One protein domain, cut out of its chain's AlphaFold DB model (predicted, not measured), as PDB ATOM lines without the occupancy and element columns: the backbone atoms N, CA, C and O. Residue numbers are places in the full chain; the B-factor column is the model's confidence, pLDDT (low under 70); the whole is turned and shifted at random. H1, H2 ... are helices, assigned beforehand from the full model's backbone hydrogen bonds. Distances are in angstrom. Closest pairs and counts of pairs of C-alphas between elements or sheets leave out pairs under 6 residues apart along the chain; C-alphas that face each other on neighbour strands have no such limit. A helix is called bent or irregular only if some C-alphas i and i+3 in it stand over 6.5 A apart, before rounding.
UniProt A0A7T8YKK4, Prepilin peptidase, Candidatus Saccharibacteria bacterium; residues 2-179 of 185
ATOM      1  N   ASP A   2      14.104  37.326 -23.073       74.50
ATOM      2  CA  ASP A   2      14.034  36.435 -24.244       74.50
ATOM      3  C   ASP A   2      14.232  34.950 -23.904       74.50
ATOM      4  O   ASP A   2      13.532  34.089 -24.431       74.50
ATOM      5  N   TYR A   3      15.101  34.636 -22.935       82.38
ATOM      6  CA  TYR A   3      15.294  33.257 -22.464       82.38
ATOM      7  C   TYR A   3      14.058  32.660 -21.786       82.38
ATOM      8  O   TYR A   3      13.770  31.480 -21.979       82.38
ATOM      9  N   ILE A   4      13.310  33.462 -21.022       90.31
ATOM     10  CA  ILE A   4      12.079  33.006 -20.354       90.31
ATOM     11  C   ILE A   4      11.017  32.710 -21.411       90.31
ATOM     12  O   ILE A   4      10.388  31.655 -21.376       90.31
ATOM     13  N   PHE A   5      10.864  33.610 -22.383       92.94
ATOM     14  CA  PHE A   5       9.909  33.438 -23.470       92.94
ATOM     15  C   PHE A   5      10.230  32.205 -24.329       92.94
ATOM     16  O   PHE A   5       9.354  31.370 -24.549       92.94
ATOM     17  N   GLY A   6      11.494  32.025 -24.728       92.50
ATOM     18  CA  GLY A   6      11.928  30.842 -25.474       92.50
ATOM     19  C   GLY A   6      11.720  29.539 -24.697       92.50
ATOM     20  O   GLY A   6      11.182  28.582 -25.249       92.50
ATOM     21  N   THR A   7      12.042  29.525 -23.398       94.69
ATOM     22  CA  THR A   7      11.831  28.356 -22.523       94.69
ATOM     23  C   THR A   7      10.352  27.976 -22.419       94.69
ATOM     24  O   THR A   7      10.009  26.797 -22.488       94.69
ATOM     25  N   LEU A   8       9.458  28.963 -22.299       96.31
ATOM     26  CA  LEU A   8       8.014  28.719 -22.280       96.31
ATOM     27  C   LEU A   8       7.523  28.127 -23.606       96.31
ATOM     28  O   LEU A   8       6.760  27.164 -23.588       96.31
ATOM     29  N   ILE A   9       7.991  28.654 -24.742       96.06
ATOM     30  CA  ILE A   9       7.627  28.137 -26.068       96.06
ATOM     31  C   ILE A   9       8.048  26.676 -26.216       96.06
ATOM     32  O   ILE A   9       7.216  25.839 -26.565       96.06
ATOM     33  N   VAL A  10       9.314  26.350 -25.937       96.75
ATOM     34  CA  VAL A  10       9.800  24.969 -26.094       96.75
ATOM     35  C   VAL A  10       9.163  24.022 -25.077       96.75
ATOM     36  O   VAL A  10       8.898  22.873 -25.418       96.75
ATOM     37  N   SER A  11       8.838  24.492 -23.867       97.44
ATOM     38  CA  SER A  11       8.138  23.676 -22.873       97.44
ATOM     39  C   SER A  11       6.718  23.336 -23.324       97.44
ATOM     40  O   SER A  11       6.351  22.159 -23.318       97.44
ATOM     41  N   ILE A  12       5.943  24.331 -23.775       97.06
ATOM     42  CA  ILE A  12       4.589  24.119 -24.310       97.06
ATOM     43  C   ILE A  12       4.650  23.223 -25.551       97.06
ATOM     44  O   ILE A  12       3.880  22.270 -25.658       97.06
ATOM     45  N   GLY A  13       5.601  23.478 -26.455       97.62
ATOM     46  CA  GLY A  13       5.827  22.651 -27.637       97.62
ATOM     47  C   GLY A  13       6.136  21.195 -27.288       97.62
ATOM     48  O   GLY A  13       5.554  20.290 -27.881       97.62
ATOM     49  N   GLY A  14       6.982  20.955 -26.284       97.75
ATOM     50  CA  GLY A  14       7.306  19.609 -25.810       97.75
ATOM     51  C   GLY A  14       6.121  18.901 -25.148       97.75
ATOM     52  O   GLY A  14       5.923  17.715 -25.388       97.75
ATOM     53  N   LEU A  15       5.269  19.617 -24.402       97.50
ATOM     54  CA  LEU A  15       4.019  19.053 -23.873       97.50
ATOM     55  C   LEU A  15       3.065  18.639 -25.003       97.50
ATOM     56  O   LEU A  15       2.510  17.542 -24.983       97.50
ATOM     57  N   MET A  16       2.896  19.495 -26.014       97.00
ATOM     58  CA  MET A  16       2.036  19.215 -27.169       97.00
ATOM     59  C   MET A  16       2.549  18.030 -27.994       97.00
ATOM     60  O   MET A  16       1.783  17.116 -28.305       97.00
ATOM     61  N   LEU A  17       3.845  18.018 -28.321       97.50
ATOM     62  CA  LEU A  17       4.459  16.921 -29.067       97.50
ATOM     63  C   LEU A  17       4.547  15.632 -28.246       97.50
ATOM     64  O   LEU A  17       4.486  14.552 -28.826       97.50
ATOM     65  N   GLY A  18       4.613  15.717 -26.916       96.81
ATOM     66  CA  GLY A  18       4.558  14.555 -26.033       96.81
ATOM     67  C   GLY A  18       3.172  13.912 -26.033       96.81
ATOM     68  O   GLY A  18       3.054  12.694 -26.162       96.81
ATOM     69  N   SER A  19       2.119  14.732 -26.008       95.06
ATOM     70  CA  SER A  19       0.735  14.261 -26.134       95.06
ATOM     71  C   SER A  19       0.490  13.607 -27.498       95.06
ATOM     72  O   SER A  19      -0.096  12.526 -27.598       95.06
ATOM     73  N   PHE A  20       1.030  14.214 -28.563       95.00
ATOM     74  CA  PHE A  20       1.053  13.612 -29.895       95.00
ATOM     75  C   PHE A  20       1.802  12.272 -29.900       95.00
ATOM     76  O   PHE A  20       1.246  11.283 -30.372       95.00
ATOM     77  N   ALA A  21       3.016  12.204 -29.344       96.38
ATOM     78  CA  ALA A  21       3.814  10.981 -29.280       96.38
ATOM     79  C   ALA A  21       3.060   9.842 -28.579       96.38
ATOM     80  O   ALA A  21       2.960   8.749 -29.137       96.38
ATOM     81  N   GLY A  22       2.442  10.106 -27.423       94.94
ATOM     82  CA  GLY A  22       1.606   9.125 -26.724       94.94
ATOM     83  C   GLY A  22       0.434   8.633 -27.581       94.94
ATOM     84  O   GLY A  22       0.188   7.430 -27.678       94.94
ATOM     85  N   ALA A  23      -0.251   9.537 -28.284       93.00
ATOM     86  CA  ALA A  23      -1.330   9.157 -29.193       93.00
ATOM     87  C   ALA A  23      -0.832   8.310 -30.383       93.00
ATOM     88  O   ALA A  23      -1.516   7.375 -30.808       93.00
ATOM     89  N   GLN A  24       0.362   8.600 -30.910       94.44
ATOM     90  CA  GLN A  24       0.969   7.821 -31.990       94.44
ATOM     91  C   GLN A  24       1.385   6.421 -31.539       94.44
ATOM     92  O   GLN A  24       1.170   5.477 -32.295       94.44
ATOM     93  N   VAL A  25       1.903   6.260 -30.320       95.75
ATOM     94  CA  VAL A  25       2.251   4.945 -29.749       95.75
ATOM     95  C   VAL A  25       1.046   3.998 -29.790       95.75
ATOM     96  O   VAL A  25       1.148   2.884 -30.305       95.75
ATOM     97  N   TRP A  26      -0.125   4.458 -29.339       94.12
ATOM     98  CA  TRP A  26      -1.346   3.645 -29.352       94.12
ATOM     99  C   TRP A  26      -1.865   3.352 -30.766       94.12
ATOM    100  O   TRP A  26      -2.339   2.246 -31.025       94.12
ATOM    101  N   ARG A  27      -1.746   4.304 -31.702       93.88
ATOM    102  CA  ARG A  27      -2.115   4.085 -33.114       93.88
ATOM    103  C   ARG A  27      -1.190   3.091 -33.813       93.88
ATOM    104  O   ARG A  27      -1.671   2.268 -34.586       93.88
ATOM    105  N   LEU A  28       0.113   3.155 -33.547       95.06
ATOM    106  CA  LEU A  28       1.091   2.209 -34.088       95.06
ATOM    107  C   LEU A  28       0.812   0.800 -33.574       95.06
ATOM    108  O   LEU A  28       0.732  -0.125 -34.375       95.06
ATOM    109  N   ARG A  29       0.540   0.659 -32.272       95.81
ATOM    110  CA  ARG A  29       0.163  -0.631 -31.687       95.81
ATOM    111  C   ARG A  29      -1.119  -1.194 -32.301       95.81
ATOM    112  O   ARG A  29      -1.194  -2.387 -32.572       95.81
ATOM    113  N   ALA A  30      -2.113  -0.341 -32.548       94.69
ATOM    114  CA  ALA A  30      -3.359  -0.742 -33.194       94.69
ATOM    115  C   ALA A  30      -3.130  -1.292 -34.611       94.69
ATOM    116  O   ALA A  30      -3.727  -2.305 -34.966       94.69
ATOM    117  N   ARG A  31      -2.262  -0.640 -35.401       94.44
ATOM    118  CA  ARG A  31      -1.891  -1.097 -36.751       94.44
ATOM    119  C   ARG A  31      -1.104  -2.398 -36.707       94.44
ATOM    120  O   ARG A  31      -1.475  -3.319 -37.419       94.44
ATOM    121  N   GLN A  32      -0.116  -2.500 -35.817       95.12
ATOM    122  CA  GLN A  32       0.668  -3.723 -35.661       95.12
ATOM    123  C   GLN A  32      -0.234  -4.923 -35.339       95.12
ATOM    124  O   GLN A  32      -0.190  -5.927 -36.031       95.12
ATOM    125  N   LEU A  33      -1.124  -4.804 -34.345       95.50
ATOM    126  CA  LEU A  33      -2.036  -5.900 -33.994       95.50
ATOM    127  C   LEU A  33      -2.970  -6.305 -35.142       95.50
ATOM    128  O   LEU A  33      -3.429  -7.447 -35.186       95.50
ATOM    129  N   ASP A  34      -3.310  -5.372 -36.032       94.19
ATOM    130  CA  ASP A  34      -4.109  -5.686 -37.212       94.19
ATOM    131  C   ASP A  34      -3.288  -6.390 -38.299       94.19
ATOM    132  O   ASP A  34      -3.793  -7.332 -38.906       94.19
ATOM    133  N   GLU A  35      -2.032  -5.991 -38.497       93.69
ATOM    134  CA  GLU A  35      -1.076  -6.654 -39.392       93.69
ATOM    135  C   GLU A  35      -0.778  -8.086 -38.917       93.69
ATOM    136  O   GLU A  35      -0.983  -9.034 -39.677       93.69
ATOM    137  N   ASP A  36      -0.440  -8.269 -37.637       94.38
ATOM    138  CA  ASP A  36      -0.181  -9.575 -37.013       94.38
ATOM    139  C   ASP A  36      -1.407 -10.504 -37.145       94.38
ATOM    140  O   ASP A  36      -1.298 -11.693 -37.464       94.38
ATOM    141  N   ARG A  37      -2.622  -9.952 -36.977       94.50
ATOM    142  CA  ARG A  37      -3.882 -10.686 -37.182       94.50
ATOM    143  C   ARG A  37      -4.029 -11.178 -38.617       94.50
ATOM    144  O   ARG A  37      -4.506 -12.295 -38.824       94.50
ATOM    145  N   GLN A  38      -3.708 -10.335 -39.595       94.12
ATOM    146  CA  GLN A  38      -3.807 -10.676 -41.015       94.12
ATOM    147  C   GLN A  38      -2.750 -11.708 -41.424       94.12
ATOM    148  O   GLN A  38      -3.044 -12.580 -42.240       94.12
ATOM    149  N   ALA A  39      -1.567 -11.659 -40.809       95.56
ATOM    150  CA  ALA A  39      -0.503 -12.647 -40.978       95.56
ATOM    151  C   ALA A  39      -0.809 -14.006 -40.311       95.56
ATOM    152  O   ALA A  39      -0.113 -14.989 -40.562       95.56
ATOM    153  N   GLY A  40      -1.870 -14.091 -39.500       93.81
ATOM    154  CA  GLY A  40      -2.261 -15.317 -38.799       93.81
ATOM    155  C   GLY A  40      -1.454 -15.583 -37.526       93.81
ATOM    156  O   GLY A  40      -1.475 -16.706 -37.019       93.81
ATOM    157  N   GLU A  41      -0.764 -14.571 -37.002       93.81
ATOM    158  CA  GLU A  41       0.007 -14.669 -35.770       93.81
ATOM    159  C   GLU A  41      -0.892 -14.668 -34.524       93.81
ATOM    160  O   GLU A  41      -2.073 -14.295 -34.537       93.81
ATOM    161  N   THR A  42      -0.333 -15.119 -33.400       91.50
ATOM    162  CA  THR A  42      -1.045 -15.124 -32.121       91.50
ATOM    163  C   THR A  42      -1.125 -13.710 -31.551       91.50
ATOM    164  O   THR A  42      -0.129 -13.181 -31.068       91.50
ATOM    165  N   ILE A  43      -2.324 -13.125 -31.549       94.00
ATOM    166  CA  ILE A  43      -2.572 -11.768 -31.040       94.00
ATOM    167  C   ILE A  43      -3.439 -11.742 -29.776       94.00
ATOM    168  O   ILE A  43      -4.324 -12.585 -29.580       94.00
ATOM    169  N   ASP A  44      -3.271 -10.698 -28.960       94.44
ATOM    170  CA  ASP A  44      -4.230 -10.365 -27.906       94.44
ATOM    171  C   ASP A  44      -5.496  -9.752 -28.530       94.44
ATOM    172  O   ASP A  44      -5.583  -8.564 -28.858       94.44
ATOM    173  N   LYS A  45      -6.526 -10.591 -28.680       93.06
ATOM    174  CA  LYS A  45      -7.832 -10.192 -29.225       93.06
ATOM    175  C   LYS A  45      -8.526  -9.126 -28.375       93.06
ATOM    176  O   LYS A  45      -9.306  -8.338 -28.914       93.06
ATOM    177  N   GLN A  46      -8.285  -9.105 -27.063       93.69
ATOM    178  CA  GLN A  46      -8.883  -8.116 -26.174       93.69
ATOM    179  C   GLN A  46      -8.208  -6.753 -26.353       93.69
ATOM    180  O   GLN A  46      -8.914  -5.745 -26.429       93.69
ATOM    181  N   GLU A  47      -6.878  -6.719 -26.464       94.12
ATOM    182  CA  GLU A  47      -6.121  -5.503 -26.791       94.12
ATOM    183  C   GLU A  47      -6.555  -4.946 -28.153       94.12
ATOM    184  O   GLU A  47      -6.938  -3.778 -28.244       94.12
ATOM    185  N   LEU A  48      -6.625  -5.797 -29.184       94.25
ATOM    186  CA  LEU A  48      -7.078  -5.377 -30.511       94.25
ATOM    187  C   LEU A  48      -8.497  -4.799 -30.476       94.25
ATOM    188  O   LEU A  48      -8.740  -3.759 -31.076       94.25
ATOM    189  N   SER A  49      -9.437  -5.423 -29.759       92.69
ATOM    190  CA  SER A  49     -10.813  -4.912 -29.647       92.69
ATOM    191  C   SER A  49     -10.863  -3.485 -29.083       92.69
ATOM    192  O   SER A  49     -11.579  -2.635 -29.611       92.69
ATOM    193  N   ARG A  50     -10.038  -3.192 -28.064       93.31
ATOM    194  CA  ARG A  50      -9.925  -1.852 -27.457       93.31
ATOM    195  C   ARG A  50      -9.308  -0.823 -28.408       93.31
ATOM    196  O   ARG A  50      -9.701   0.342 -28.397       93.31
ATOM    197  N   LEU A  51      -8.337  -1.236 -29.219       94.31
ATOM    198  CA  LEU A  51      -7.593  -0.341 -30.109       94.31
ATOM    199  C   LEU A  51      -8.212  -0.202 -31.506       94.31
ATOM    200  O   LEU A  51      -7.932   0.773 -32.200       94.31
ATOM    201  N   LYS A  52      -9.097  -1.120 -31.907       92.06
ATOM    202  CA  LYS A  52      -9.738  -1.162 -33.230       92.06
ATOM    203  C   LYS A  52     -10.333   0.179 -33.686       92.06
ATOM    204  O   LYS A  52     -10.177   0.507 -34.863       92.06
ATOM    205  N   PRO A  53     -10.968   0.992 -32.817       91.44
ATOM    206  CA  PRO A  53     -11.500   2.285 -33.240       91.44
ATOM    207  C   PRO A  53     -10.447   3.231 -33.827       91.44
ATOM    208  O   PRO A  53     -10.776   3.979 -34.742       91.44
ATOM    209  N   LEU A  54      -9.185   3.134 -33.386       90.50
ATOM    210  CA  LEU A  54      -8.074   3.980 -33.841       90.50
ATOM    211  C   LEU A  54      -7.666   3.750 -35.304       90.50
ATOM    212  O   LEU A  54      -6.999   4.596 -35.890       90.50
ATOM    213  N   ILE A  55      -8.030   2.603 -35.884       90.38
ATOM    214  CA  ILE A  55      -7.692   2.229 -37.271       90.38
ATOM    215  C   ILE A  55      -8.930   2.057 -38.159       90.38
ATOM    216  O   ILE A  55      -8.809   1.823 -39.355       90.38
ATOM    217  N   SER A  56     -10.131   2.163 -37.581       84.25
ATOM    218  CA  SER A  56     -11.399   1.910 -38.281       84.25
ATOM    219  C   SER A  56     -11.934   3.099 -39.086       84.25
ATOM    220  O   SER A  56     -12.887   2.945 -39.848       84.25
ATOM    221  N   VAL A  57     -11.345   4.282 -38.907       81.44
ATOM    222  CA  VAL A  57     -11.776   5.543 -39.520       81.44
ATOM    223  C   VAL A  57     -10.720   6.064 -40.492       81.44
ATOM    224  O   VAL A  57      -9.531   5.784 -40.345       81.44
ATOM    225  N   SER A  58     -11.147   6.813 -41.513       80.12
ATOM    226  CA  SER A  58     -10.215   7.413 -42.469       80.12
ATOM    227  C   SER A  58      -9.387   8.515 -41.804       80.12
ATOM    228  O   SER A  58      -9.827   9.157 -40.854       80.12
ATOM    229  N   LEU A  59      -8.191   8.787 -42.338       73.44
ATOM    230  CA  LEU A  59      -7.285   9.815 -41.803       73.44
ATOM    231  C   LEU A  59      -7.949  11.198 -41.672       73.44
ATOM    232  O   LEU A  59      -7.612  11.966 -40.778       73.44
ATOM    233  N   THR A  60      -8.911  11.513 -42.541       75.31
ATOM    234  CA  THR A  60      -9.640  12.790 -42.541       75.31
ATOM    235  C   THR A  60     -10.733  12.879 -41.473       75.31
ATOM    236  O   THR A  60     -11.192  13.978 -41.170       75.31
ATOM    237  N   SER A  61     -11.179  11.748 -40.922       76.56
ATOM    238  CA  SER A  61     -12.203  11.681 -39.874       76.56
ATOM    239  C   SER A  61     -11.679  11.123 -38.548       76.56
ATOM    240  O   SER A  61     -12.470  10.957 -37.617       76.56
ATOM    241  N   ASP A  62     -10.367  10.882 -38.434       81.12
ATOM    242  CA  ASP A  62      -9.739  10.415 -37.200       81.12
ATOM    243  C   ASP A  62      -9.868  11.474 -36.093       81.12
ATOM    244  O   ASP A  62      -9.582  12.665 -36.265       81.12
ATOM    245  N   ARG A  63     -10.360  11.039 -34.934       84.75
ATOM    246  CA  ARG A  63     -10.590  11.864 -33.748       84.75
ATOM    247  C   ARG A  63     -10.087  11.096 -32.538       84.75
ATOM    248  O   ARG A  63     -10.215   9.880 -32.463       84.75
ATOM    249  N   SER A  64      -9.566  11.817 -31.551       87.94
ATOM    250  CA  SER A  64      -9.149  11.209 -30.289       87.94
ATOM    251  C   SER A  64     -10.345  10.571 -29.583       87.94
ATOM    252  O   SER A  64     -11.377  11.216 -29.386       87.94
ATOM    253  N   VAL A  65     -10.203   9.308 -29.189       91.94
ATOM    254  CA  VAL A  65     -11.245   8.516 -28.522       91.94
ATOM    255  C   VAL A  65     -10.687   7.845 -27.276       91.94
ATOM    256  O   VAL A  65      -9.499   7.540 -27.187       91.94
ATOM    257  N   CYS A  66     -11.553   7.571 -26.304       92.44
ATOM    258  CA  CYS A  66     -11.189   6.714 -25.183       92.44
ATOM    259  C   CYS A  66     -11.019   5.254 -25.646       92.44
ATOM    260  O   CYS A  66     -11.909   4.696 -26.285       92.44
ATOM    261  N   LEU A  67      -9.928   4.596 -25.244       91.56
ATOM    262  CA  LEU A  67      -9.636   3.198 -25.609       91.56
ATOM    263  C   LEU A  67     -10.570   2.166 -24.945       91.56
ATOM    264  O   LEU A  67     -10.533   0.990 -25.287       91.56
ATOM    265  N   TYR A  68     -11.399   2.592 -23.987       92.62
ATOM    266  CA  TYR A  68     -12.270   1.697 -23.218       92.62
ATOM    267  C   TYR A  68     -13.754   1.870 -23.530       92.62
ATOM    268  O   TYR A  68     -14.450   0.882 -23.725       92.62
ATOM    269  N   CYS A  69     -14.256   3.108 -23.551       93.19
ATOM    270  CA  CYS A  69     -15.665   3.377 -23.861       93.19
ATOM    271  C   CYS A  69     -15.892   3.931 -25.267       93.19
ATOM    272  O   CYS A  69     -17.038   4.149 -25.647       93.19
ATOM    273  N   HIS A  70     -14.817   4.223 -26.005       92.69
ATOM    274  CA  HIS A  70     -14.855   4.761 -27.368       92.69
ATOM    275  C   HIS A  70     -15.605   6.088 -27.509       92.69
ATOM    276  O   HIS A  70     -15.923   6.518 -28.614       92.69
ATOM    277  N   HIS A  71     -15.833   6.784 -26.390       92.44
ATOM    278  CA  HIS A  71     -16.333   8.144 -26.422       92.44
ATOM    279  C   HIS A  71     -15.297   9.055 -27.080       92.44
ATOM    280  O   HIS A  71     -14.106   9.003 -26.752       92.44
ATOM    281  N   GLN A  72     -15.772   9.901 -27.987       92.25
ATOM    282  CA  GLN A  72     -14.954  10.895 -28.657       92.25
ATOM    283  C   GLN A  72     -14.553  11.998 -27.674       92.25
ATOM    284  O   GLN A  72     -15.400  12.643 -27.060       92.25
ATOM    285  N   LEU A  73     -13.250  12.214 -27.525       91.12
ATOM    286  CA  LEU A  73     -12.703  13.199 -26.602       91.12
ATOM    287  C   LEU A  73     -12.913  14.617 -27.139       91.12
ATOM    288  O   LEU A  73     -12.786  14.884 -28.338       91.12
ATOM    289  N   ARG A  74     -13.243  15.541 -26.232       92.69
ATOM    290  CA  ARG A  74     -13.351  16.968 -26.550       92.69
ATOM    291  C   ARG A  74     -11.974  17.623 -26.480       92.69
ATOM    292  O   ARG A  74     -11.053  17.086 -25.877       92.69
ATOM    293  N   TRP A  75     -11.844  18.819 -27.052       91.56
ATOM    294  CA  TRP A  75     -10.569  19.545 -27.110       91.56
ATOM    295  C   TRP A  75      -9.909  19.729 -25.730       91.56
ATOM    296  O   TRP A  75      -8.696  19.611 -25.612       91.56
ATOM    297  N   TYR A  76     -10.697  19.951 -24.672       91.50
ATOM    298  CA  TYR A  76     -10.170  20.114 -23.314       91.50
ATOM    299  C   TYR A  76      -9.725  18.799 -22.663       91.50
ATOM    300  O   TYR A  76      -8.940  18.820 -21.720       91.50
ATOM    301  N   ASP A  77     -10.201  17.652 -23.159       89.69
ATOM    302  CA  ASP A  77      -9.722  16.332 -22.738       89.69
ATOM    303  C   ASP A  77      -8.365  15.998 -23.401       89.69
ATOM    304  O   ASP A  77      -7.757  14.990 -23.064       89.69
ATOM    305  N   MET A  78      -7.890  16.845 -24.326       89.56
ATOM    306  CA  MET A  78      -6.597  16.726 -25.011       89.56
ATOM    307  C   MET A  78      -5.559  17.751 -24.533       89.56
ATOM    308  O   MET A  78      -4.482  17.834 -25.113       89.56
ATOM    309  N   ILE A  79      -5.871  18.567 -23.516       92.44
ATOM    310  CA  ILE A  79      -4.892  19.518 -22.977       92.44
ATOM    311  C   ILE A  79      -3.843  18.723 -22.184       92.44
ATOM    312  O   ILE A  79      -4.230  18.086 -21.192       92.44
ATOM    313  N   PRO A  80      -2.553  18.762 -22.581       88.69
ATOM    314  CA  PRO A  80      -1.487  18.012 -21.917       88.69
ATOM    315  C   PRO A  80      -1.436  18.326 -20.425       88.69
ATOM    316  O   PRO A  80      -1.597  19.489 -20.043       88.69
ATOM    317  N   LEU A  81      -1.212  17.308 -19.596       91.19
ATOM    318  CA  LEU A  81      -1.162  17.314 -18.126       91.19
ATOM    319  C   LEU A  81      -2.419  17.806 -17.395       91.19
ATOM    320  O   LEU A  81      -2.841  17.181 -16.422       91.19
ATOM    321  N   LEU A  82      -3.039  18.899 -17.837       91.81
ATOM    322  CA  LEU A  82      -4.189  19.523 -17.192       91.81
ATOM    323  C   LEU A  82      -5.432  18.643 -17.279       91.81
ATOM    324  O   LEU A  82      -6.172  18.535 -16.302       91.81
ATOM    325  N   SER A  83      -5.655  17.991 -18.425       89.69
ATOM    326  CA  SER A  83      -6.780  17.065 -18.589       89.69
ATOM    327  C   SER A  83      -6.660  15.879 -17.629       89.69
ATOM    328  O   SER A  83      -7.607  15.580 -16.902       89.69
ATOM    329  N   TRP A  84      -5.474  15.268 -17.563       92.62
ATOM    330  CA  TRP A  84      -5.168  14.136 -16.692       92.62
ATOM    331  C   TRP A  84      -5.246  14.511 -15.210       92.62
ATOM    332  O   TRP A  84      -5.906  13.820 -14.432       92.62
ATOM    333  N   ALA A  85      -4.634  15.630 -14.812       92.06
ATOM    334  CA  ALA A  85      -4.665  16.106 -13.432       92.06
ATOM    335  C   ALA A  85      -6.093  16.462 -12.994       92.06
ATOM    336  O   ALA A  85      -6.531  16.066 -11.914       92.06
ATOM    337  N   GLY A  86      -6.856  17.142 -13.856       92.44
ATOM    338  CA  GLY A  86      -8.232  17.548 -13.575       92.44
ATOM    339  C   GLY A  86      -9.215  16.383 -13.429       92.44
ATOM    340  O   GLY A  86     -10.220  16.518 -12.732       92.44
ATOM    341  N   THR A  87      -8.950  15.230 -14.052       90.75
ATOM    342  CA  THR A  87      -9.783  14.025 -13.904       90.75
ATOM    343  C   THR A  87      -9.211  12.991 -12.930       90.75
ATOM    344  O   THR A  87      -9.835  11.944 -12.725       90.75
ATOM    345  N   GLY A  88      -8.050  13.264 -12.322       90.50
ATOM    346  CA  GLY A  88      -7.351  12.334 -11.431       90.50
ATOM    347  C   GLY A  88      -6.853  11.076 -12.148       90.50
ATOM    348  O   GLY A  88      -6.957   9.976 -11.606       90.50
ATOM    349  N   GLY A  89      -6.400  11.221 -13.396       90.00
ATOM    350  CA  GLY A  89      -5.892  10.130 -14.229       90.00
ATOM    351  C   GLY A  89      -6.954   9.149 -14.721       90.00
ATOM    352  O   GLY A  89      -6.642   8.004 -15.053       90.00
ATOM    353  N   ARG A  90      -8.222   9.571 -14.758       92.25
ATOM    354  CA  ARG A  90      -9.356   8.740 -15.185       92.25
ATOM    355  C   ARG A  90     -10.102   9.369 -16.351       92.25
ATOM    356  O   ARG A  90     -10.190  10.587 -16.470       92.25
ATOM    357  N   CYS A  91     -10.707   8.548 -17.198       92.69
ATOM    358  CA  CYS A  91     -11.588   9.042 -18.246       92.69
ATOM    359  C   CYS A  91     -12.794   9.777 -17.632       92.69
ATOM    360  O   CYS A  91     -13.451   9.261 -16.726       92.69
ATOM    361  N   ARG A  92     -13.133  10.958 -18.163       93.56
ATOM    362  CA  ARG A  92     -14.286  11.759 -17.717       93.56
ATOM    363  C   ARG A  92     -15.624  11.021 -17.863       93.56
ATOM    364  O   ARG A  92     -16.524  11.240 -17.058       93.56
ATOM    365  N   TYR A  93     -15.734  10.150 -18.865       94.19
ATOM    366  CA  TYR A  93     -16.989   9.509 -19.264       94.19
ATOM    367  C   TYR A  93     -17.175   8.133 -18.615       94.19
ATOM    368  O   TYR A  93     -18.215   7.879 -18.018       94.19
ATOM    369  N   CYS A  94     -16.167   7.254 -18.680       94.62
ATOM    370  CA  CYS A  94     -16.264   5.888 -18.144       94.62
ATOM    371  C   CYS A  94     -15.482   5.647 -16.847       94.62
ATOM    372  O   CYS A  94     -15.520   4.543 -16.320       94.62
ATOM    373  N   ARG A  95     -14.751   6.650 -16.335       93.19
ATOM    374  CA  ARG A  95     -13.927   6.574 -15.110       93.19
ATOM    375  C   ARG A  95     -12.799   5.539 -15.118       93.19
ATOM    376  O   ARG A  95     -12.115   5.403 -14.105       93.19
ATOM    377  N   GLN A  96     -12.553   4.879 -16.246       92.81
ATOM    378  CA  GLN A  96     -11.423   3.976 -16.395       92.81
ATOM    379  C   GLN A  96     -10.097   4.731 -16.264       92.81
ATOM    380  O   GLN A  96      -9.979   5.862 -16.743       92.81
ATOM    381  N   SER A  97      -9.112   4.109 -15.611       91.75
ATOM    382  CA  SER A  97      -7.760   4.662 -15.485       91.75
ATOM    383  C   SER A  97      -7.111   4.819 -16.861       91.75
ATOM    384  O   SER A  97      -7.146   3.885 -17.661       91.75
ATOM    385  N   ILE A  98      -6.539   5.995 -17.123       85.62
ATOM    386  CA  ILE A  98      -5.773   6.283 -18.345       85.62
ATOM    387  C   ILE A  98      -4.332   5.765 -18.194       85.62
ATOM    388  O   ILE A  98      -3.737   5.338 -19.170       85.62
ATOM    389  N   GLY A  99      -3.821   5.687 -16.959       86.75
ATOM    390  CA  GLY A  99      -2.417   5.380 -16.678       86.75
ATOM    391  C   GLY A  99      -1.579   6.648 -16.510       86.75
ATOM    392  O   GLY A  99      -2.068   7.756 -16.707       86.75
ATOM    393  N   SER A 100      -0.334   6.494 -16.059       90.44
ATOM    394  CA  SER A 100       0.622   7.599 -15.871       90.44
ATOM    395  C   SER A 100       1.633   7.718 -17.011       90.44
ATOM    396  O   SER A 100       2.459   8.623 -16.991       90.44
ATOM    397  N   LEU A 101       1.596   6.819 -17.994       90.44
ATOM    398  CA  LEU A 101       2.585   6.784 -19.066       90.44
ATOM    399  C   LEU A 101       2.488   8.034 -19.948       90.44
ATOM    400  O   LEU A 101       3.493   8.677 -20.216       90.44
ATOM    401  N   GLU A 102       1.278   8.420 -20.335       88.88
ATOM    402  CA  GLU A 102       1.001   9.588 -21.168       88.88
ATOM    403  C   GLU A 102       1.513  10.894 -20.538       88.88
ATOM    404  O   GLU A 102       2.319  11.572 -21.180       88.88
ATOM    405  N   PRO A 103       1.160  11.250 -19.283       93.25
ATOM    406  CA  PRO A 103       1.710  12.452 -18.659       93.25
ATOM    407  C   PRO A 103       3.227  12.365 -18.423       93.25
ATOM    408  O   PRO A 103       3.900  13.395 -18.424       93.25
ATOM    409  N   LEU A 104       3.796  11.164 -18.250       96.00
ATOM    410  CA  LEU A 104       5.250  10.992 -18.158       96.00
ATOM    411  C   LEU A 104       5.952  11.283 -19.490       96.00
ATOM    412  O   LEU A 104       7.006  11.917 -19.478       96.00
ATOM    413  N   ILE A 105       5.373  10.884 -20.626       96.56
ATOM    414  CA  ILE A 105       5.898  11.222 -21.961       96.56
ATOM    415  C   ILE A 105       5.837  12.737 -22.183       96.56
ATOM    416  O   ILE A 105       6.815  13.329 -22.634       96.56
ATOM    417  N   GLU A 106       4.716  13.374 -21.833       96.88
ATOM    418  CA  GLU A 106       4.536  14.828 -21.941       96.88
ATOM    419  C   GLU A 106       5.590  15.591 -21.127       96.88
ATOM    420  O   GLU A 106       6.280  16.464 -21.661       96.88
ATOM    421  N   LEU A 107       5.763  15.231 -19.851       97.38
ATOM    422  CA  LEU A 107       6.769  15.844 -18.980       97.38
ATOM    423  C   LEU A 107       8.194  15.554 -19.448       97.38
ATOM    424  O   LEU A 107       9.019  16.467 -19.481       97.38
ATOM    425  N   GLY A 108       8.484  14.308 -19.823       97.81
ATOM    426  CA  GLY A 108       9.804  13.892 -20.285       97.81
ATOM    427  C   GLY A 108      10.231  14.643 -21.542       97.81
ATOM    428  O   GLY A 108      11.347  15.162 -21.599       97.81
ATOM    429  N   LEU A 109       9.330  14.780 -22.520       98.12
ATOM    430  CA  LEU A 109       9.630  15.497 -23.755       98.12
ATOM    431  C   LEU A 109       9.721  17.013 -23.534       98.12
ATOM    432  O   LEU A 109      10.634  17.645 -24.062       98.12
ATOM    433  N   SER A 110       8.846  17.595 -22.705       98.19
ATOM    434  CA  SER A 110       8.947  19.009 -22.316       98.19
ATOM    435  C   SER A 110      10.279  19.314 -21.625       98.19
ATOM    436  O   SER A 110      10.962  20.272 -21.995       98.19
ATOM    437  N   ALA A 111      10.706  18.461 -20.689       98.25
ATOM    438  CA  ALA A 111      12.001  18.589 -20.030       98.25
ATOM    439  C   ALA A 111      13.162  18.455 -21.026       98.25
ATOM    440  O   ALA A 111      14.059  19.295 -21.028       98.25
ATOM    441  N   ALA A 112      13.129  17.457 -21.916       98.31
ATOM    442  CA  ALA A 112      14.162  17.261 -22.931       98.31
ATOM    443  C   ALA A 112      14.281  18.462 -23.885       98.31
ATOM    444  O   ALA A 112      15.390  18.860 -24.244       98.31
ATOM    445  N   PHE A 113      13.159  19.082 -24.257       98.19
ATOM    446  CA  PHE A 113      13.121  20.278 -25.101       98.19
ATOM    447  C   PHE A 113      13.719  21.492 -24.393       98.19
ATOM    448  O   PHE A 113      14.547  22.197 -24.971       98.19
ATOM    449  N   VAL A 114      13.342  21.717 -23.132       97.75
ATOM    450  CA  VAL A 114      13.895  22.802 -22.312       97.75
ATOM    451  C   VAL A 114      15.400  22.619 -22.117       97.75
ATOM    452  O   VAL A 114      16.156  23.557 -22.355       97.75
ATOM    453  N   ILE A 115      15.851  21.414 -21.758       97.44
ATOM    454  CA  ILE A 115      17.280  21.102 -21.614       97.44
ATOM    455  C   ILE A 115      18.007  21.348 -22.941       97.44
ATOM    456  O   ILE A 115      19.032  22.024 -22.961       97.44
ATOM    457  N   SER A 116      17.450  20.879 -24.059       96.38
ATOM    458  CA  SER A 116      18.045  21.089 -25.384       96.38
ATOM    459  C   SER A 116      18.169  22.566 -25.742       96.38
ATOM    460  O   SER A 116      19.169  22.952 -26.331       96.38
ATOM    461  N   TYR A 117      17.184  23.395 -25.385       95.62
ATOM    462  CA  TYR A 117      17.220  24.837 -25.627       95.62
ATOM    463  C   TYR A 117      18.261  25.553 -24.754       95.62
ATOM    464  O   TYR A 117      18.996  26.405 -25.246       95.62
ATOM    465  N   LEU A 118      18.342  25.201 -23.466       94.56
ATOM    466  CA  LEU A 118      19.258  25.841 -22.515       94.56
ATOM    467  C   LEU A 118      20.725  25.474 -22.762       94.56
ATOM    468  O   LEU A 118      21.603  26.309 -22.553       94.56
ATOM    469  N   TYR A 119      20.982  24.244 -23.210       94.00
ATOM    470  CA  TYR A 119      22.325  23.708 -23.437       94.00
ATOM    471  C   TYR A 119      22.660  23.553 -24.927       94.00
ATOM    472  O   TYR A 119      23.550  22.780 -25.285       94.00
ATOM    473  N   TRP A 120      21.956  24.268 -25.810       92.81
ATOM    474  CA  TRP A 120      22.225  24.189 -27.242       92.81
ATOM    475  C   TRP A 120      23.635  24.728 -27.553       92.81
ATOM    476  O   TRP A 120      23.959  25.850 -27.158       92.81
ATOM    477  N   PRO A 121      24.491  23.977 -28.273       88.12
ATOM    478  CA  PRO A 121      25.914  24.308 -28.403       88.12
ATOM    479  C   PRO A 121      26.204  25.470 -29.359       88.12
ATOM    480  O   PRO A 121      27.310  26.006 -29.363       88.12
ATOM    481  N   THR A 122      25.245  25.845 -30.206       84.88
ATOM    482  CA  THR A 122      25.435  26.863 -31.250       84.88
ATOM    483  C   THR A 122      24.420  27.994 -31.103       84.88
ATOM    484  O   THR A 122      23.289  27.752 -30.693       84.88
ATOM    485  N   PRO A 123      24.773  29.246 -31.428       86.94
ATOM    486  CA  PRO A 123      23.819  30.344 -31.351       86.94
ATOM    487  C   PRO A 123      22.720  30.202 -32.420       86.94
ATOM    488  O   PRO A 123      22.999  29.977 -33.598       86.94
ATOM    489  N   LEU A 124      21.457  30.385 -32.020       89.25
ATOM    490  CA  LEU A 124      20.277  30.309 -32.898       89.25
ATOM    491  C   LEU A 124      20.061  31.615 -33.690       89.25
ATOM    492  O   LEU A 124      19.043  32.292 -33.546       89.25
ATOM    493  N   THR A 125      21.044  32.004 -34.504       88.38
ATOM    494  CA  THR A 125      21.042  33.286 -35.241       88.38
ATOM    495  C   THR A 125      20.715  33.153 -36.725       88.38
ATOM    496  O   THR A 125      20.248  34.113 -37.333       88.38
ATOM    497  N   SER A 126      20.936  31.979 -37.323       89.56
ATOM    498  CA  SER A 126      20.681  31.721 -38.743       89.56
ATOM    499  C   SER A 126      19.494  30.778 -38.943       89.56
ATOM    500  O   SER A 126      19.175  29.959 -38.079       89.56
ATOM    501  N   GLY A 127      18.856  30.847 -40.116       89.31
ATOM    502  CA  GLY A 127      17.780  29.916 -40.476       89.31
ATOM    503  C   GLY A 127      18.233  28.451 -40.466       89.31
ATOM    504  O   GLY A 127      17.468  27.576 -40.074       89.31
ATOM    505  N   VAL A 128      19.499  28.182 -40.812       89.81
ATOM    506  CA  VAL A 128      20.079  26.830 -40.762       89.81
ATOM    507  C   VAL A 128      20.244  26.347 -39.317       89.81
ATOM    508  O   VAL A 128      19.920  25.198 -39.030       89.81
ATOM    509  N   ALA A 129      20.670  27.220 -38.393       90.31
ATOM    510  CA  ALA A 129      20.772  26.885 -36.970       90.31
ATOM    511  C   ALA A 129      19.396  26.558 -36.364       90.31
ATOM    512  O   ALA A 129      19.247  25.551 -35.672       90.31
ATOM    513  N   TRP A 130      18.372  27.356 -36.690       92.19
ATOM    514  CA  TRP A 130      16.987  27.061 -36.310       92.19
ATOM    515  C   TRP A 130      16.478  25.758 -36.929       92.19
ATOM    516  O   TRP A 130      15.849  24.962 -36.234       92.19
ATOM    517  N   GLY A 131      16.784  25.503 -38.204       93.75
ATOM    518  CA  GLY A 131      16.436  24.253 -38.877       93.75
ATOM    519  C   GLY A 131      17.037  23.032 -38.182       93.75
ATOM    520  O   GLY A 131      16.321  22.072 -37.905       93.75
ATOM    521  N   ALA A 132      18.325  23.084 -37.832       93.62
ATOM    522  CA  ALA A 132      18.998  22.004 -37.111       93.62
ATOM    523  C   ALA A 132      18.370  21.767 -35.727       93.62
ATOM    524  O   ALA A 132      18.133  20.620 -35.350       93.62
ATOM    525  N   PHE A 133      18.039  22.838 -35.001       94.81
ATOM    526  CA  PHE A 133      17.368  22.740 -33.707       94.81
ATOM    527  C   PHE A 133      15.972  22.111 -33.820       94.81
ATOM    528  O   PHE A 133      15.643  21.203 -33.064       94.81
ATOM    529  N   VAL A 134      15.162  22.515 -34.804       96.38
ATOM    530  CA  VAL A 134      13.836  21.914 -35.035       96.38
ATOM    531  C   VAL A 134      13.954  20.430 -35.379       96.38
ATOM    532  O   VAL A 134      13.229  19.616 -34.809       96.38
ATOM    533  N   VAL A 135      14.886  20.054 -36.262       96.69
ATOM    534  CA  VAL A 135      15.130  18.643 -36.602       96.69
ATOM    535  C   VAL A 135      15.542  17.848 -35.363       96.69
ATOM    536  O   VAL A 135      15.030  16.752 -35.155       96.69
ATOM    537  N   TRP A 136      16.382  18.412 -34.492       96.69
ATOM    538  CA  TRP A 136      16.737  17.801 -33.211       96.69
ATOM    539  C   TRP A 136      15.516  17.553 -32.310       96.69
ATOM    540  O   TRP A 136      15.338  16.446 -31.801       96.69
ATOM    541  N   LEU A 137      14.624  18.535 -32.162       97.69
ATOM    542  CA  LEU A 137      13.390  18.384 -31.379       97.69
ATOM    543  C   LEU A 137      12.443  17.314 -31.967       97.69
ATOM    544  O   LEU A 137      11.825  16.539 -31.227       97.69
ATOM    545  N   LEU A 138      12.356  17.213 -33.298       98.12
ATOM    546  CA  LEU A 138      11.604  16.149 -33.977       98.12
ATOM    547  C   LEU A 138      12.237  14.766 -33.760       98.12
ATOM    548  O   LEU A 138      11.514  13.784 -33.558       98.12
ATOM    549  N   SER A 139      13.571  14.683 -33.737       97.88
ATOM    550  CA  SER A 139      14.297  13.453 -33.403       97.88
ATOM    551  C   SER A 139      14.003  13.009 -31.974       97.88
ATOM    552  O   SER A 139      13.689  11.841 -31.764       97.88
ATOM    553  N   LEU A 140      14.001  13.931 -31.003       98.25
ATOM    554  CA  LEU A 140      13.614  13.631 -29.619       98.25
ATOM    555  C   LEU A 140      12.164  13.143 -29.513       98.25
ATOM    556  O   LEU A 140      11.880  12.221 -28.753       98.25
ATOM    557  N   THR A 141      11.252  13.718 -30.300       98.12
ATOM    558  CA  THR A 141       9.848  13.273 -30.343       98.12
ATOM    559  C   THR A 141       9.739  11.843 -30.878       98.12
ATOM    560  O   THR A 141       9.045  11.011 -30.298       98.12
ATOM    561  N   SER A 142      10.463  11.533 -31.956       97.88
ATOM    562  CA  SER A 142      10.515  10.183 -32.532       97.88
ATOM    563  C   SER A 142      11.151   9.184 -31.561       97.88
ATOM    564  O   SER A 142      10.632   8.085 -31.377       97.88
ATOM    565  N   LEU A 143      12.220   9.588 -30.870       97.69
ATOM    566  CA  LEU A 143      12.868   8.787 -29.836       97.69
ATOM    567  C   LEU A 143      11.927   8.517 -28.657       97.69
ATOM    568  O   LEU A 143      11.888   7.393 -28.169       97.69
ATOM    569  N   ALA A 144      11.129   9.497 -28.228       97.88
ATOM    570  CA  ALA A 144      10.133   9.295 -27.177       97.88
ATOM    571  C   ALA A 144       9.086   8.242 -27.571       97.88
ATOM    572  O   ALA A 144       8.712   7.421 -26.733       97.88
ATOM    573  N   ILE A 145       8.658   8.209 -28.841       97.81
ATOM    574  CA  ILE A 145       7.780   7.146 -29.359       97.81
ATOM    575  C   ILE A 145       8.484   5.787 -29.265       97.81
ATOM    576  O   ILE A 145       7.903   4.856 -28.713       97.81
ATOM    577  N   LEU A 146       9.727   5.681 -29.752       97.62
ATOM    578  CA  LEU A 146      10.504   4.434 -29.735       97.62
ATOM    579  C   LEU A 146      10.731   3.909 -28.311       97.62
ATOM    580  O   LEU A 146      10.413   2.758 -28.033       97.62
ATOM    581  N   VAL A 147      11.207   4.760 -27.398       97.06
ATOM    582  CA  VAL A 147      11.444   4.412 -25.986       97.06
ATOM    583  C   VAL A 147      10.152   3.968 -25.307       97.06
ATOM    584  O   VAL A 147      10.138   2.974 -24.590       97.06
ATOM    585  N   THR A 148       9.046   4.676 -25.544       96.56
ATOM    586  CA  THR A 148       7.750   4.296 -24.964       96.56
ATOM    587  C   THR A 148       7.284   2.939 -25.484       96.56
ATOM    588  O   THR A 148       6.767   2.130 -24.713       96.56
ATOM    589  N   TYR A 149       7.450   2.692 -26.785       96.88
ATOM    590  CA  TYR A 149       7.056   1.433 -27.410       96.88
ATOM    591  C   TYR A 149       7.884   0.259 -26.878       96.88
ATOM    592  O   TYR A 149       7.321  -0.768 -26.499       96.88
ATOM    593  N   ASP A 150       9.198   0.450 -26.766       96.25
ATOM    594  CA  ASP A 150      10.130  -0.536 -26.228       96.25
ATOM    595  C   ASP A 150       9.834  -0.862 -24.753       96.25
ATOM    596  O   ASP A 150       9.673  -2.026 -24.397       96.25
ATOM    597  N   ILE A 151       9.607   0.148 -23.904       95.38
ATOM    598  CA  ILE A 151       9.242  -0.062 -22.488       95.38
ATOM    599  C   ILE A 151       7.951  -0.887 -22.343       95.38
ATOM    600  O   ILE A 151       7.788  -1.635 -21.378       95.38
ATOM    601  N   ARG A 152       6.999  -0.723 -23.267       94.44
ATOM    602  CA  ARG A 152       5.666  -1.335 -23.174       94.44
ATOM    603  C   ARG A 152       5.596  -2.735 -23.766       94.44
ATOM    604  O   ARG A 152       4.890  -3.569 -23.200       94.44
ATOM    605  N   TRP A 153       6.277  -2.967 -24.886       94.81
ATOM    606  CA  TRP A 153       6.156  -4.207 -25.655       94.81
ATOM    607  C   TRP A 153       7.494  -4.817 -26.089       94.81
ATOM    608  O   TRP A 153       7.469  -5.879 -26.698       94.81
ATOM    609  N   GLN A 154       8.638  -4.193 -25.779       94.69
ATOM    610  CA  GLN A 154       9.984  -4.640 -26.184       94.69
ATOM    611  C   GLN A 154      10.104  -4.868 -27.696       94.69
ATOM    612  O   GLN A 154      10.702  -5.831 -28.174       94.69
ATOM    613  N   LEU A 155       9.463  -3.976 -28.446       92.75
ATOM    614  CA  LEU A 155       9.387  -3.981 -29.898       92.75
ATOM    615  C   LEU A 155       9.815  -2.610 -30.416       92.75
ATOM    616  O   LEU A 155       9.695  -1.603 -29.716       92.75
ATOM    617  N   LEU A 156      10.273  -2.561 -31.663       93.44
ATOM    618  CA  LEU A 156      10.727  -1.326 -32.288       93.44
ATOM    619  C   LEU A 156       9.989  -1.114 -33.618       93.44
ATOM    620  O   LEU A 156      10.250  -1.843 -34.569       93.44
ATOM    621  N   PRO A 157       9.049  -0.153 -33.707       93.62
ATOM    622  CA  PRO A 157       8.288   0.069 -34.934       93.62
ATOM    623  C   PRO A 157       9.182   0.560 -36.079       93.62
ATOM    624  O   PRO A 157       9.662   1.697 -36.046       93.62
ATOM    625  N   ASP A 158       9.341  -0.256 -37.123       94.88
ATOM    626  CA  ASP A 158      10.232   0.029 -38.261       94.88
ATOM    627  C   ASP A 158       9.963   1.391 -38.908       94.88
ATOM    628  O   ASP A 158      10.891   2.151 -39.178       94.88
ATOM    629  N   ILE A 159       8.688   1.759 -39.079       94.94
ATOM    630  CA  ILE A 159       8.288   3.053 -39.656       94.94
ATOM    631  C   ILE A 159       8.889   4.222 -38.860       94.94
ATOM    632  O   ILE A 159       9.382   5.186 -39.446       94.94
ATOM    633  N   VAL A 160       8.875   4.152 -37.526       96.56
ATOM    634  CA  VAL A 160       9.417   5.224 -36.674       96.56
ATOM    635  C   VAL A 160      10.942   5.184 -36.661       96.56
ATOM    636  O   VAL A 160      11.568   6.242 -36.712       96.56
ATOM    637  N   SER A 161      11.541   3.992 -36.678       96.62
ATOM    638  CA  SER A 161      12.991   3.809 -36.804       96.62
ATOM    639  C   SER A 161      13.534   4.432 -38.095       96.62
ATOM    640  O   SER A 161      14.524   5.166 -38.065       96.62
ATOM    641  N   TYR A 162      12.852   4.229 -39.227       97.06
ATOM    642  CA  TYR A 162      13.229   4.844 -40.500       97.06
ATOM    643  C   TYR A 162      13.039   6.365 -40.500       97.06
ATOM    644  O   TYR A 162      13.912   7.083 -40.991       97.06
ATOM    645  N   CYS A 163      11.959   6.877 -39.902       96.62
ATOM    646  CA  CYS A 163      11.778   8.320 -39.711       96.62
ATOM    647  C   CYS A 163      12.908   8.929 -38.867       96.62
ATOM    648  O   CYS A 163      13.447   9.975 -39.226       96.62
ATOM    649  N   TYR A 164      13.305   8.265 -37.779       97.00
ATOM    650  CA  TYR A 164      14.406   8.710 -36.925       97.00
ATOM    651  C   TYR A 164      15.742   8.734 -37.681       97.00
ATOM    652  O   TYR A 164      16.479   9.719 -37.614       97.00
ATOM    653  N   MET A 165      16.024   7.694 -38.472       97.44
ATOM    654  CA  MET A 165      17.207   7.641 -39.337       97.44
ATOM    655  C   MET A 165      17.229   8.799 -40.344       97.44
ATOM    656  O   MET A 165      18.255   9.465 -40.495       97.44
ATOM    657  N   LEU A 166      16.098   9.083 -40.999       97.69
ATOM    658  CA  LEU A 166      15.982  10.192 -41.947       97.69
ATOM    659  C   LEU A 166      16.241  11.549 -41.276       97.69
ATOM    660  O   LEU A 166      16.988  12.364 -41.817       97.69
ATOM    661  N   LEU A 167      15.674  11.784 -40.090       97.38
ATOM    662  CA  LEU A 167      15.919  13.010 -39.325       97.38
ATOM    663  C   LEU A 167      17.402  13.167 -38.963       97.38
ATOM    664  O   LEU A 167      17.941  14.266 -39.074       97.38
ATOM    665  N   GLY A 168      18.087  12.072 -38.612       95.50
ATOM    666  CA  GLY A 168      19.532  12.069 -38.374       95.50
ATOM    667  C   GLY A 168      20.343  12.483 -39.607       95.50
ATOM    668  O   GLY A 168      21.240  13.320 -39.503       95.50
ATOM    669  N   ILE A 169      19.989  11.969 -40.788       96.06
ATOM    670  CA  ILE A 169      20.628  12.362 -42.055       96.06
ATOM    671  C   ILE A 169      20.407  13.855 -42.323       96.06
ATOM    672  O   ILE A 169      21.362  14.573 -42.613       96.06
ATOM    673  N   ILE A 170      19.173  14.347 -42.176       95.62
ATOM    674  CA  ILE A 170      18.855  15.771 -42.368       95.62
ATOM    675  C   ILE A 170      19.666  16.638 -41.395       95.62
ATOM    676  O   ILE A 170      20.230  17.654 -41.801       95.62
ATOM    677  N   PHE A 171      19.774  16.228 -40.130       93.25
ATOM    678  CA  PHE A 171      20.547  16.944 -39.117       93.25
ATOM    679  C   PHE A 171      22.029  17.064 -39.499       93.25
ATOM    680  O   PHE A 171      22.600  18.154 -39.435       93.25
ATOM    681  N   ILE A 172      22.633  15.969 -39.972       91.62
ATOM    682  CA  ILE A 172      24.018  15.946 -40.458       91.62
ATOM    683  C   ILE A 172      24.193  16.903 -41.649       91.62
ATOM    684  O   ILE A 172      25.118  17.717 -41.661       91.62
ATOM    685  N   VAL A 173      23.287  16.855 -42.629       91.25
ATOM    686  CA  VAL A 173      23.330  17.716 -43.827       91.25
ATOM    687  C   VAL A 173      23.246  19.200 -43.459       91.25
ATOM    688  O   VAL A 173      24.013  20.009 -43.990       91.25
ATOM    689  N   LEU A 174      22.358  19.569 -42.531       88.69
ATOM    690  CA  LEU A 174      22.246  20.942 -42.029       88.69
ATOM    691  C   LEU A 174      23.515  21.380 -41.284       88.69
ATOM    692  O   LEU A 174      23.949  22.523 -41.435       88.69
ATOM    693  N   GLY A 175      24.152  20.465 -40.548       82.62
ATOM    694  CA  GLY A 175      25.427  20.706 -39.872       82.62
ATOM    695  C   GLY A 175      26.565  21.089 -40.825       82.62
ATOM    696  O   GLY A 175      27.341  21.993 -40.510       82.62
ATOM    697  N   PHE A 176      26.622  20.468 -42.009       81.19
ATOM    698  CA  PHE A 176      27.613  20.791 -43.043       81.19
ATOM    699  C   PHE A 176      27.394  22.169 -43.688       81.19
ATOM    700  O   PHE A 176      28.361  22.877 -43.956       81.19
ATOM    701  N   HIS A 177      26.141  22.574 -43.914       73.19
ATOM    702  CA  HIS A 177      25.819  23.852 -44.566       73.19
ATOM    703  C   HIS A 177      25.835  25.047 -43.598       73.19
ATOM    704  O   HIS A 177      26.043  26.183 -44.019       73.19
ATOM    705  N   GLY A 178      25.621  24.810 -42.300       64.50
ATOM    706  CA  GLY A 178      25.481  25.847 -41.273       64.50
ATOM    707  C   GLY A 178      26.782  26.432 -40.715       64.50
ATOM    708  O   GLY A 178      26.714  27.193 -39.754       64.50
ATOM    709  N   GLY A 179      27.953  26.094 -41.267       55.00
ATOM    710  CA  GLY A 179      29.232  26.647 -40.800       55.00
ATOM    711  C   GLY A 179      29.689  26.119 -39.434       55.00
ATOM    712  O   GLY A 179      30.324  26.847 -38.677       55.00
TER     713      GLY A 179
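AT A GLANCE: This is residues 2 to 179 of the 185 residues of the protein "Prepilin peptidase" of Candidatus Saccharibacteria bacterium (UniProt A0A7T8YKK4). One long helix, H1, crosses H5 and H6 at a slant, and H5, H6 and H7 lie side by side in a row in which neighbours run opposite ways, with H7 on the far side of H6 from H5 and apart from H1. On the far side of H1 from H6 and H7 lies a looped region: H2 packs on H1, and the small helices H3 and H4 sit among two long unnamed links, residues 55 to 74 and 88 to 100. The printed part has 178 residues with seven named helices, H1 to H7 in chain order, and no named strand; the class is all helix. It is compact, with a radius of gyration of the C-alphas of 18.1 A, and spans 53 by 40 by 30 A.

HOW THE PARTS SIT: Start with H1, residues 2 to 39, which with H6, residues 127 to 153, is a hub, each touching three helices. H1 residues 7 to 22 touch H5, residues 101 to 118, at a steep tilt of 42 degrees, opposite ways; look at Gly 14 and Ser 110, the closest C-alphas, 3.9 A apart. H1 residues 17 to 25 touch H6 residues 141 to 149 at a steep tilt of 44 degrees, the same way, closest at C-alphas 21 and 145, 5.5 A. H1, H5 and H6 form an up and down bundle, each running against the one before it. H5 and H6 are a helical hairpin at a shallow tilt of 28 degrees, with C-alphas 113 and 137 closest at 6.6 A. H6 and H7, residues 158 to 177, form another at 22 degrees, with C-alphas 132 and 171 closest at 5.7 A. H1 and H7 are apart. H1 residues 26 to 34 touch H2, residues 45 to 54, where C-alphas 30 and 51 are closest at 5.3 A. H3, residues 75 to 78, and H4, residues 82 to 87, only just touch, with 3 pairs of C-alphas within 8 A, and only at the corner, closest at C-alphas 77 and 83, 5.1 A. In H1, H4, H5, H6 and H7 every O i to N i+4 pair is within hydrogen-bond range, in H2 4 of 6, and H3 is too short for one.

IN THESE COORDINATES: Find C-alpha 2 at (14.034, 36.435, -24.244); from there H1 runs 53.9 A to C-alpha 39 at (-0.503, -12.647, -40.978). H2 measures 14.9 A and is irregular, with C-alphas 50 and 53 7.3 A apart; H3 measures 5.3 A and H4 8.5 A. H5 measures 25.6 A, H6 39.0 A and H7 29.2 A, ending at C-alpha 177 (25.819, 23.852, -44.566).

THE WHOLE: The two C-alphas farthest apart, of Asp 2 and Gly 40, are 56.2 A from each other. The printed part has no cut. The links H2 to H3 and H4 to H5 are long. In the B-factor column, the mean pLDDT of the printed part is 92.5, with residues 178 to 179 under 70.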